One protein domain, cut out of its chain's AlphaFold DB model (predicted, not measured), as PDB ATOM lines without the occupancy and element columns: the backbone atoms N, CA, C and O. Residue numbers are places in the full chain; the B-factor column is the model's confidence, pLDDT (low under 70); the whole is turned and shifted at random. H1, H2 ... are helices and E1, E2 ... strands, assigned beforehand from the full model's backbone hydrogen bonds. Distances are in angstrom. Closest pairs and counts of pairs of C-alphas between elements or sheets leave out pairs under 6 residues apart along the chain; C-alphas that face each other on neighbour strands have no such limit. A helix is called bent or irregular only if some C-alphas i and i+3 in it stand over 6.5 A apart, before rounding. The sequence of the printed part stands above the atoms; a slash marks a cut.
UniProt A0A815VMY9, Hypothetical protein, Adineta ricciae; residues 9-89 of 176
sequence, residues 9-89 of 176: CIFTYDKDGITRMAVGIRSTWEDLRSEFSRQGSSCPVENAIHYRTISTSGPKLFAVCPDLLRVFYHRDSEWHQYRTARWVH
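What this domain is: This is residues 9 to 89 of the 176 residues of the protein "Hypothetical protein" of Adineta ricciae (UniProt A0A815VMY9). One antiparallel sheet of seven strands folds back on itself, E6, E5 and E4 facing E2, E1 and E7, with E3 as the hinge. The tip of the long E1 and E2 hairpin and the helix H1 lie at opposite ends of the longest axis. The 81 printed residues hold E1, E2, H1, E3, E4, E5, E6 and E7 along the chain, of mixed class; the sheet's order is E6, E5, E4, E3, E2, E1, E7. The whole is compact, radius of gyration of the C-alphas 11.9 A, spanning 37 by 28 by 22 A.

Where its parts are: E1, residues 9 to 14, starts at C-alpha 9 (22.115, -17.547, 23.170) and measures 16.9 A; E2, 17 to 27, measures 28.9 A. H1, 29 to 39, is irregular: C-alphas 35 and 38 are 9.4 A apart. E3 is 49 to 53, E4 61 to 65, E5 70 to 75 with 16.3 A, E6 78 to 81, and E7 85 to 89, ending at C-alpha 89 (25.150, -19.963, 28.689).

How they stand to each other: E2 is staggered: residues 17 to 23 pair with E1, N 10 and O 22 at 2.8 A, and 24 to 27 with E3, N 25 and O 52 at 2.9 A. E1 also pairs with edge strand E7, N 11 and O 86 at 2.8 A. E3, E4, E5 and E6 form a meander, each strand the antiparallel neighbour of the one before; N 51 and O 62 are 2.9 A apart, N 72 and O 63 2.8 A, N 73 and O 80 2.8 A. Between the leaves, the closest C-alphas of E5 and E7 are Val 71 and Ala 85, 6.3 A. H1 is on the sheet at a height of 9.9 A; its closest C-alphas with E3 are Trp 29 and His 50, 6.4 A. In H1, 5 of 7 O i to N i+4 pairs are within hydrogen-bond range.

The domain as a whole: The farthest C-alphas, Asp 16 and Ser 34, are 37.3 A apart. The printed part has no cut and no long link. Its mean pLDDT is 77.2, under 70 at residues 13 to 20, 37 to 41, 55 to 57 and 89.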
ATOM      1  N   CYS A   9      23.331 -17.667  23.960       77.62
ATOM      2  CA  CYS A   9      22.115 -17.547  23.170       77.62
ATOM      3  C   CYS A   9      21.068 -16.778  23.972       77.62
ATOM      4  O   CYS A   9      20.808 -17.113  25.128       77.62
ATOM      5  N   ILE A  10      20.479 -15.749  23.371       78.19
ATOM      6  CA  ILE A  10      19.405 -14.955  23.956       78.19
ATOM      7  C   ILE A  10      18.115 -15.153  23.173       78.19
ATOM      8  O   ILE A  10      18.110 -15.227  21.944       78.19
ATOM      9  N   PHE A  11      17.024 -15.193  23.917       77.06
ATOM     10  CA  PHE A  11      15.677 -15.446  23.451       77.06
ATOM     11  C   PHE A  11      14.772 -14.361  24.000       77.06
ATOM     12  O   PHE A  11      14.692 -14.197  25.215       77.06
ATOM     13  N   THR A  12      14.084 -13.621  23.142       71.94
ATOM     14  CA  THR A  12      12.997 -12.746  23.586       71.94
ATOM     15  C   THR A  12      11.669 -13.398  23.284       71.94
ATOM     16  O   THR A  12      11.484 -13.938  22.194       71.94
ATOM     17  N   TYR A  13      10.744 -13.299  24.232       66.94
ATOM     18  CA  TYR A  13       9.383 -13.793  24.067       66.94
ATOM     19  C   TYR A  13       8.418 -12.617  23.935       66.94
ATOM     20  O   TYR A  13       8.566 -11.610  24.639       66.94
ATOM     21  N   ASP A  14       7.441 -12.733  23.047       62.25
ATOM     22  CA  ASP A  14       6.207 -11.955  23.126       62.25
ATOM     23  C   ASP A  14       5.041 -12.863  23.540       62.25
ATOM     24  O   ASP A  14       5.249 -13.966  24.050       62.25
ATOM     25  N   LYS A  15       3.808 -12.372  23.393       56.78
ATOM     26  CA  LYS A  15       2.607 -13.139  23.740       56.78
ATOM     27  C   LYS A  15       2.399 -14.368  22.845       56.78
ATOM     28  O   LYS A  15       1.670 -15.262  23.261       56.78
ATOM     29  N   ASP A  16       3.054 -14.424  21.686       52.44
ATOM     30  CA  ASP A  16       2.828 -15.413  20.633       52.44
ATOM     31  C   ASP A  16       3.996 -16.413  20.487       52.44
ATOM     32  O   ASP A  16       3.888 -17.389  19.747       52.44
ATOM     33  N   GLY A  17       5.102 -16.230  21.221       62.09
ATOM     34  CA  GLY A  17       6.221 -17.175  21.267       62.09
ATOM     35  C   GLY A  17       7.581 -16.485  21.302       62.09
ATOM     36  O   GLY A  17       7.722 -15.385  21.837       62.09
ATOM     37  N   ILE A  18       8.617 -17.135  20.758       63.41
ATOM     38  CA  ILE A  18       9.910 -16.466  20.566       63.41
ATOM     39  C   ILE A  18       9.853 -15.515  19.387       63.41
ATOM     40  O   ILE A  18       9.542 -15.894  18.265       63.41
ATOM     41  N   THR A  19      10.280 -14.288  19.647       63.75
ATOM     42  CA  THR A  19      10.314 -13.208  18.665       63.75
ATOM     43  C   THR A  19      11.693 -12.919  18.128       63.75
ATOM     44  O   THR A  19      11.827 -12.505  16.976       63.75
ATOM     45  N   ARG A  20      12.735 -13.073  18.949       65.19
ATOM     46  CA  ARG A  20      14.115 -12.837  18.523       65.19
ATOM     47  C   ARG A  20      15.054 -13.815  19.189       65.19
ATOM     48  O   ARG A  20      15.030 -13.993  20.406       65.19
ATOM     49  N   MET A  21      15.916 -14.377  18.357       70.00
ATOM     50  CA  MET A  21      17.066 -15.157  18.766       70.00
ATOM     51  C   MET A  21      18.316 -14.368  18.403       70.00
ATOM     52  O   MET A  21      18.473 -13.963  17.246       70.00
ATOM     53  N   ALA A  22      19.182 -14.145  19.388       73.88
ATOM     54  CA  ALA A  22      20.524 -13.643  19.147       73.88
ATOM     55  C   ALA A  22      21.562 -14.583  19.746       73.88
ATOM     56  O   ALA A  22      21.427 -15.081  20.858       73.88
ATOM     57  N   VAL A  23      22.591 -14.842  18.959       75.69
ATOM     58  CA  VAL A  23      23.628 -15.825  19.246       75.69
ATOM     59  C   VAL A  23      24.935 -15.053  19.290       75.69
ATOM     60  O   VAL A  23      25.220 -14.313  18.351       75.69
ATOM     61  N   GLY A  24      25.697 -15.161  20.376       77.81
ATOM     62  CA  GLY A  24      26.826 -14.277  20.634       77.81
ATOM     63  C   GLY A  24      28.099 -14.989  21.047       77.81
ATOM     64  O   GLY A  24      28.084 -15.969  21.795       77.81
ATOM     65  N   ILE A  25      29.211 -14.438  20.580       83.19
ATOM     66  CA  ILE A  25      30.553 -14.783  21.038       83.19
ATOM     67  C   ILE A  25      30.977 -13.714  22.029       83.19
ATOM     68  O   ILE A  25      30.797 -12.518  21.770       83.19
ATOM     69  N   ARG A  26      31.522 -14.141  23.162       87.94
ATOM     70  CA  ARG A  26      32.017 -13.214  24.169       87.94
ATOM     71  C   ARG A  26      33.162 -12.391  23.598       87.94
ATOM     72  O   ARG A  26      34.016 -12.895  22.874       87.94
ATOM     73  N   SER A  27      33.160 -11.111  23.925       86.94
ATOM     74  CA  SER A  27      34.194 -10.176  23.509       86.94
ATOM     75  C   SER A  27      34.453  -9.163  24.621       86.94
ATOM     76  O   SER A  27      33.666  -9.049  25.568       86.94
ATOM     77  N   THR A  28      35.582  -8.465  24.543       86.75
ATOM     78  CA  THR A  28      35.875  -7.360  25.457       86.75
ATOM     79  C   THR A  28      35.138  -6.107  25.004       86.75
ATOM     80  O   THR A  28      34.764  -5.967  23.836       86.75
ATOM     81  N   TRP A  29      34.906  -5.179  25.929       83.31
ATOM     82  CA  TRP A  29      34.297  -3.910  25.551       83.31
ATOM     83  C   TRP A  29      35.215  -3.110  24.618       83.31
ATOM     84  O   TRP A  29      34.742  -2.465  23.686       83.31
ATOM     85  N   GLU A  30      36.523  -3.185  24.834       83.94
ATOM     86  CA  GLU A  30      37.552  -2.521  24.043       83.94
ATOM     87  C   GLU A  30      37.509  -2.965  22.576       83.94
ATOM     88  O   GLU A  30      37.474  -2.113  21.680       83.94
ATOM     89  N   ASP A  31      37.426  -4.275  22.331       83.69
ATOM     90  CA  ASP A  31      37.332  -4.843  20.983       83.69
ATOM     91  C   ASP A  31      36.060  -4.358  20.281       83.69
ATOM     92  O   ASP A  31      36.110  -3.820  19.172       83.69
ATOM     93  N   LEU A  32      34.921  -4.456  20.966       82.25
ATOM     94  CA  LEU A  32      33.625  -4.037  20.435       82.25
ATOM     95  C   LEU A  32      33.589  -2.530  20.159       82.25
ATOM     96  O   LEU A  32      33.081  -2.088  19.131       82.25
ATOM     97  N   ARG A  33      34.165  -1.715  21.041       80.06
ATOM     98  CA  ARG A  33      34.251  -0.264  20.862       80.06
ATOM     99  C   ARG A  33      35.064   0.108  19.625       80.06
ATOM    100  O   ARG A  33      34.719   1.075  18.945       80.06
ATOM    101  N   SER A  34      36.128  -0.638  19.334       79.38
ATOM    102  CA  SER A  34      36.919  -0.439  18.117       79.38
ATOM    103  C   SER A  34      36.124  -0.802  16.855       79.38
ATOM    104  O   SER A  34      36.139  -0.045  15.885       79.38
ATOM    105  N   GLU A  35      35.349  -1.891  16.901       75.19
ATOM    106  CA  GLU A  35      34.546  -2.401  15.782       75.19
ATOM    107  C   GLU A  35      33.334  -1.504  15.475       75.19
ATOM    108  O   GLU A  35      33.011  -1.259  14.313       75.19
ATOM    109  N   PHE A  36      32.681  -0.957  16.503       70.12
ATOM    110  CA  PHE A  36      31.457  -0.158  16.361       70.12
ATOM    111  C   PHE A  36      31.682   1.365  16.413       70.12
ATOM    112  O   PHE A  36      30.724   2.128  16.276       70.12
ATOM    113  N   SER A  37      32.937   1.826  16.527       59.69
ATOM    114  CA  SER A  37      33.321   3.248  16.624       59.69
ATOM    115  C   SER A  37      32.633   3.990  17.797       59.69
ATOM    116  O   SER A  37      31.894   3.400  18.581       59.69
ATOM    117  N   ARG A  38      32.881   5.303  17.969       54.06
ATOM    118  CA  ARG A  38      32.418   6.171  19.093       54.06
ATOM    119  C   ARG A  38      30.901   6.167  19.418       54.06
ATOM    120  O   ARG A  38      30.491   6.901  20.308       54.06
ATOM    121  N   GLN A  39      30.086   5.381  18.719       54.56
ATOM    122  CA  GLN A  39      28.666   5.156  18.999       54.56
ATOM    123  C   GLN A  39      28.423   4.185  20.161       54.56
ATOM    124  O   GLN A  39      27.329   4.157  20.706       54.56
ATOM    125  N   GLY A  40      29.414   3.387  20.557       55.59
ATOM    126  CA  GLY A  40      29.292   2.511  21.714       55.59
ATOM    127  C   GLY A  40      29.492   3.273  23.023       55.59
ATOM    128  O   GLY A  40      30.627   3.617  23.357       55.59
ATOM    129  N   SER A  41      28.425   3.523  23.782       66.12
ATOM    130  CA  SER A  41      28.554   3.821  25.216       66.12
ATOM    131  C   SER A  41      28.872   2.522  25.963       66.12
ATOM    132  O   SER A  41      28.459   1.453  25.519       66.12
ATOM    133  N   SER A  42      29.639   2.554  27.057       71.81
ATOM    134  CA  SER A  42      29.810   1.349  27.888       71.81
ATOM    135  C   SER A  42      28.466   0.958  28.496       71.81
ATOM    136  O   SER A  42      27.677   1.842  28.840       71.81
ATOM    137  N   CYS A  43      28.196  -0.343  28.640       78.88
ATOM    138  CA  CYS A  43      26.983  -0.796  29.320       78.88
ATOM    139  C   CYS A  43      26.916  -0.142  30.714       78.88
ATOM    140  O   CYS A  43      27.919  -0.176  31.430       78.88
ATOM    141  N   PRO A  44      25.781   0.458  31.120       72.69
ATOM    142  CA  PRO A  44      25.678   1.201  32.380       72.69
ATOM    143  C   PRO A  44      25.717   0.308  33.631       72.69
ATOM    144  O   PRO A  44      25.522   0.794  34.741       72.69
ATOM    145  N   VAL A  45      25.920  -0.999  33.461       80.06
ATOM    146  CA  VAL A  45      25.911  -1.991  34.533       80.06
ATOM    147  C   VAL A  45      27.321  -2.532  34.723       80.06
ATOM    148  O   VAL A  45      27.911  -3.091  33.795       80.06
ATOM    149  N   GLU A  46      27.842  -2.389  35.940       74.19
ATOM    150  CA  GLU A  46      29.106  -3.003  36.340       74.19
ATOM    151  C   GLU A  46      29.021  -4.534  36.189       74.19
ATOM    152  O   GLU A  46      27.979  -5.142  36.433       74.19
ATOM    153  N   ASN A  47      30.109  -5.165  35.737       81.81
ATOM    154  CA  ASN A  47      30.217  -6.615  35.490       81.81
ATOM    155  C   ASN A  47      29.365  -7.178  34.337       81.81
ATOM    156  O   ASN A  47      29.210  -8.396  34.216       81.81
ATOM    157  N   ALA A  48      28.833  -6.329  33.455       86.62
ATOM    158  CA  ALA A  48      28.185  -6.813  32.245       86.62
ATOM    159  C   ALA A  48      29.183  -7.563  31.339       86.62
ATOM    160  O   ALA A  48      30.265  -7.068  31.010       86.62
ATOM    161  N   ILE A  49      28.799  -8.761  30.903       88.94
ATOM    162  CA  ILE A  49      29.551  -9.557  29.935       88.94
ATOM    163  C   ILE A  49      29.056  -9.183  28.541       88.94
ATOM    164  O   ILE A  49      27.855  -9.246  28.279       88.94
ATOM    165  N   HIS A  50      29.969  -8.793  27.655       89.69
ATOM    166  CA  HIS A  50      29.634  -8.279  26.331       89.69
ATOM    167  C   HIS A  50      29.787  -9.353  25.255       89.69
ATOM    168  O   HIS A  50      30.700 -10.182  25.297       89.69
ATOM    169  N   TYR A  51      28.894  -9.314  24.269       88.12
ATOM    170  CA  TYR A  51      28.828 -10.305  23.206       88.12
ATOM    171  C   TYR A  51      28.660  -9.644  21.844       88.12
ATOM    172  O   TYR A  51      27.732  -8.862  21.619       88.12
ATOM    173  N   ARG A  52      29.513 -10.037  20.897       87.19
ATOM    174  CA  ARG A  52      29.278  -9.771  19.478       87.19
ATOM    175  C   ARG A  52      28.301 -10.804  18.944       87.19
ATOM    176  O   ARG A  52      28.529 -12.005  19.092       87.19
ATOM    177  N   THR A  53      27.248 -10.346  18.286       83.00
ATOM    178  CA  THR A  53      26.242 -11.239  17.705       83.00
ATOM    179  C   THR A  53      26.729 -11.822  16.382       83.00
ATOM    180  O   THR A  53      27.309 -11.114  15.562       83.00
ATOM    181  N   ILE A  54      26.477 -13.112  16.169       74.25
ATOM    182  CA  ILE A  54      26.716 -13.828  14.906       74.25
ATOM    183  C   ILE A  54      25.431 -14.209  14.173       74.25
ATOM    184  O   ILE A  54      25.486 -14.611  13.013       74.25
ATOM    185  N   SER A  55      24.271 -14.097  14.821       68.06
ATOM    186  CA  SER A  55      22.990 -14.271  14.141       68.06
ATOM    187  C   SER A  55      22.694 -13.083  13.223       68.06
ATOM    188  O   SER A  55      22.984 -11.931  13.538       68.06
ATOM    189  N   THR A  56      22.063 -13.363  12.083       60.38
ATOM    190  CA  THR A  56      21.574 -12.331  11.154       60.38
ATOM    191  C   THR A  56      20.338 -11.606  11.687       60.38
ATOM    192  O   THR A  56      20.039 -10.491  11.266       60.38
ATOM    193  N   SER A  57      19.624 -12.229  12.628       61.62
ATOM    194  CA  SER A  57      18.517 -11.648  13.381       61.62
ATOM    195  C   SER A  57      18.993 -11.134  14.740       61.62
ATOM    196  O   SER A  57      19.715 -11.836  15.445       61.62
ATOM    197  N   GLY A  58      18.544  -9.942  15.144       71.56
ATOM    198  CA  GLY A  58      18.811  -9.382  16.474       71.56
ATOM    199  C   GLY A  58      19.741  -8.162  16.479       71.56
ATOM    200  O   GLY A  58      20.059  -7.614  15.422       71.56
ATOM    201  N   PRO A  59      20.117  -7.662  17.670       80.31
ATOM    202  CA  PRO A  59      21.047  -6.547  17.799       80.31
ATOM    203  C   PRO A  59      22.457  -6.997  17.410       80.31
ATOM    204  O   PRO A  59      22.807  -8.156  17.584       80.31
ATOM    205  N   LYS A  60      23.303  -6.079  16.938       83.88
ATOM    206  CA  LYS A  60      24.707  -6.410  16.618       83.88
ATOM    207  C   LYS A  60      25.526  -6.752  17.866       83.88
ATOM    208  O   LYS A  60      26.435  -7.576  17.819       83.88
ATOM    209  N   LEU A  61      25.162  -6.140  18.987       87.88
ATOM    210  CA  LEU A  61      25.826  -6.250  20.276       87.88
ATOM    211  C   LEU A  61      24.765  -6.414  21.364       87.88
ATOM    212  O   LEU A  61      23.763  -5.692  21.388       87.88
ATOM    213  N   PHE A  62      25.014  -7.336  22.282       88.75
ATOM    214  CA  PHE A  62      24.255  -7.456  23.517       88.75
ATOM    215  C   PHE A  62      25.191  -7.669  24.704       88.75
ATOM    216  O   PHE A  62      26.348  -8.059  24.549       88.75
ATOM    217  N   ALA A  63      24.678  -7.398  25.895       89.88
ATOM    218  CA  ALA A  63      25.373  -7.651  27.139       89.88
ATOM    219  C   ALA A  63      24.461  -8.410  28.100       89.88
ATOM    220  O   ALA A  63      23.248  -8.191  28.139       89.88
ATOM    221  N   VAL A  64      25.051  -9.308  28.875       88.25
ATOM    222  CA  VAL A  64      24.364 -10.073  29.913       88.25
ATOM    223  C   VAL A  64      24.916  -9.626  31.253       88.25
ATOM    224  O   VAL A  64      26.127  -9.551  31.434       88.25
ATOM    225  N   CYS A  65      24.027  -9.345  32.196       87.38
ATOM    226  CA  CYS A  65      24.374  -9.177  33.596       87.38
ATOM    227  C   CYS A  65      23.855 -10.408  34.351       87.38
ATOM    228  O   CYS A  65      22.647 -10.479  34.615       87.38
ATOM    229  N   PRO A  66      24.722 -11.397  34.644       79.44
ATOM    230  CA  PRO A  66      24.311 -12.639  35.292       79.44
ATOM    231  C   PRO A  66      23.693 -12.390  36.670       79.44
ATOM    232  O   PRO A  66      22.625 -12.921  36.956       79.44
ATOM    233  N   ASP A  67      24.304 -11.509  37.463       76.75
ATOM    234  CA  ASP A  67      23.893 -11.233  38.846       76.75
ATOM    235  C   ASP A  67      22.497 -10.610  38.931       76.75
ATOM    236  O   ASP A  67      21.723 -10.896  39.841       76.75
ATOM    237  N   LEU A  68      22.150  -9.770  37.953       76.50
ATOM    238  CA  LEU A  68      20.844  -9.115  37.887       76.50
ATOM    239  C   LEU A  68      19.826  -9.892  37.051       76.50
ATOM    240  O   LEU A  68      18.678  -9.455  36.956       76.50
ATOM    241  N   LEU A  69      20.235 -10.998  36.415       79.25
ATOM    242  CA  LEU A  69      19.443 -11.752  35.438       79.25
ATOM    243  C   LEU A  69      18.853 -10.848  34.341       79.25
ATOM    244  O   LEU A  69      17.711 -11.017  33.910       79.25
ATOM    245  N   ARG A  70      19.633  -9.861  33.889       84.81
ATOM    246  CA  ARG A  70      19.216  -8.877  32.880       84.81
ATOM    247  C   ARG A  70      20.019  -9.029  31.605       84.81
ATOM    248  O   ARG A  70      21.221  -9.287  31.631       84.81
ATOM    249  N   VAL A  71      19.342  -8.798  30.487       88.19
ATOM    250  CA  VAL A  71      19.958  -8.766  29.161       88.19
ATOM    251  C   VAL A  71      19.722  -7.393  28.555       88.19
ATOM    252  O   VAL A  71      18.597  -6.884  28.555       88.19
ATOM    253  N   PHE A  72      20.784  -6.814  28.019       89.62
ATOM    254  CA  PHE A  72      20.787  -5.516  27.369       89.62
ATOM    255  C   PHE A  72      21.175  -5.669  25.905       89.62
ATOM    256  O   PHE A  72      21.973  -6.534  25.555       89.62
ATOM    257  N   TYR A  73      20.636  -4.817  25.047       88.81
ATOM    258  CA  TYR A  73      21.043  -4.704  23.657       88.81
ATOM    259  C   TYR A  73      21.446  -3.281  23.335       88.81
ATOM    260  O   TYR A  73      20.875  -2.326  23.859       88.81
ATOM    261  N   HIS A  74      22.420  -3.156  22.446       87.19
ATOM    262  CA  HIS A  74      22.863  -1.859  21.976       87.19
ATOM    263  C   HIS A  74      22.134  -1.494  20.682       87.19
ATOM    264  O   HIS A  74      22.125  -2.271  19.718       87.19
ATOM    265  N   ARG A  75      21.514  -0.316  20.653       85.25
ATOM    266  CA  ARG A  75      20.802   0.217  19.489       85.25
ATOM    267  C   ARG A  75      20.842   1.742  19.520       85.25
ATOM    268  O   ARG A  75      20.658   2.333  20.574       85.25
ATOM    269  N   ASP A  76      21.056   2.356  18.358       83.81
ATOM    270  CA  ASP A  76      21.012   3.816  18.191       83.81
ATOM    271  C   ASP A  76      21.959   4.566  19.157       83.81
ATOM    272  O   ASP A  76      21.670   5.663  19.612       83.81
ATOM    273  N   SER A  77      23.134   3.978  19.425       81.19
ATOM    274  CA  SER A  77      24.169   4.468  20.364       81.19
ATOM    275  C   SER A  77      23.827   4.380  21.860       81.19
ATOM    276  O   SER A  77      24.553   4.910  22.704       81.19
ATOM    277  N   GLU A  78      22.744   3.683  22.201       85.19
ATOM    278  CA  GLU A  78      22.266   3.533  23.572       85.19
ATOM    279  C   GLU A  78      22.077   2.064  23.964       85.19
ATOM    280  O   GLU A  78      21.842   1.180  23.129       85.19
ATOM    281  N   TRP A  79      22.152   1.810  25.271       88.00
ATOM    282  CA  TRP A  79      21.827   0.517  25.858       88.00
ATOM    283  C   TRP A  79      20.368   0.452  26.269       88.00
ATOM    284  O   TRP A  79      19.880   1.256  27.059       88.00
ATOM    285  N   HIS A  80      19.699  -0.588  25.792       88.62
ATOM    286  CA  HIS A  80      18.302  -0.865  26.074       88.62
ATOM    287  C   HIS A  80      18.189  -2.197  26.795       88.62
ATOM    288  O   HIS A  80      18.827  -3.176  26.414       88.62
ATOM    289  N   GLN A  81      17.352  -2.269  27.826       90.06
ATOM    290  CA  GLN A  81      17.086  -3.530  28.508       90.06
ATOM    291  C   GLN A  81      15.984  -4.304  27.778       90.06
ATOM    292  O   GLN A  81      14.918  -3.763  27.470       90.06
ATOM    293  N   TYR A  82      16.192  -5.600  27.560       85.19
ATOM    294  CA  TYR A  82      15.098  -6.479  27.176       85.19
ATOM    295  C   TYR A  82      14.158  -6.720  28.358       85.19
ATOM    296  O   TYR A  82      14.590  -7.082  29.452       85.19
ATOM    297  N   ARG A  83      12.850  -6.576  28.126       81.69
ATOM    298  CA  ARG A  83      11.826  -6.840  29.151       81.69
ATOM    299  C   ARG A  83      11.569  -8.329  29.373       81.69
ATOM    300  O   ARG A  83      11.234  -8.729  30.479       81.69
ATOM    301  N   THR A  84      11.712  -9.130  28.323       76.44
ATOM    302  CA  THR A  84      11.306 -10.544  28.286       76.44
ATOM    303  C   THR A  84      12.420 -11.447  27.760       76.44
ATOM    304  O   THR A  84      12.148 -12.512  27.208       76.44
ATOM    305  N   ALA A  85      13.681 -11.023  27.880       76.25
ATOM    306  CA  ALA A  85      14.793 -11.857  27.443       76.25
ATOM    307  C   ALA A  85      15.098 -12.962  28.456       76.25
ATOM    308  O   ALA A  85      15.190 -12.714  29.657       76.25
ATOM    309  N   ARG A  86      15.345 -14.161  27.938       74.31
ATOM    310  CA  ARG A  86      16.061 -15.234  28.623       74.31
ATOM    311  C   ARG A  86      17.376 -15.470  27.903       74.31
ATOM    312  O   ARG A  86      17.455 -15.298  26.690       74.31
ATOM    313  N   TRP A  87      18.403 -15.850  28.643       74.88
ATOM    314  CA  TRP A  87      19.702 -16.175  28.076       74.88
ATOM    315  C   TRP A  87      20.136 -17.552  28.558       74.88
ATOM    316  O   TRP A  87      19.781 -17.980  29.656       74.88
ATOM    317  N   VAL A  88      20.883 -18.247  27.713       71.50
ATOM    318  CA  VAL A  88      21.426 -19.572  27.987       71.50
ATOM    319  C   VAL A  88      22.928 -19.507  27.751       71.50
ATOM    320  O   VAL A  88      23.381 -19.103  26.677       71.50
ATOM    321  N   HIS A  89      23.696 -19.875  28.777       69.94
ATOM    322  CA  HIS A  89      25.150 -19.963  28.689       69.94
ATOM    323  C   HIS A  89      25.566 -21.190  27.872       69.94
ATOM    324  O   HIS A  89      24.899 -22.226  27.925       69.94
TER     325      HIS A  89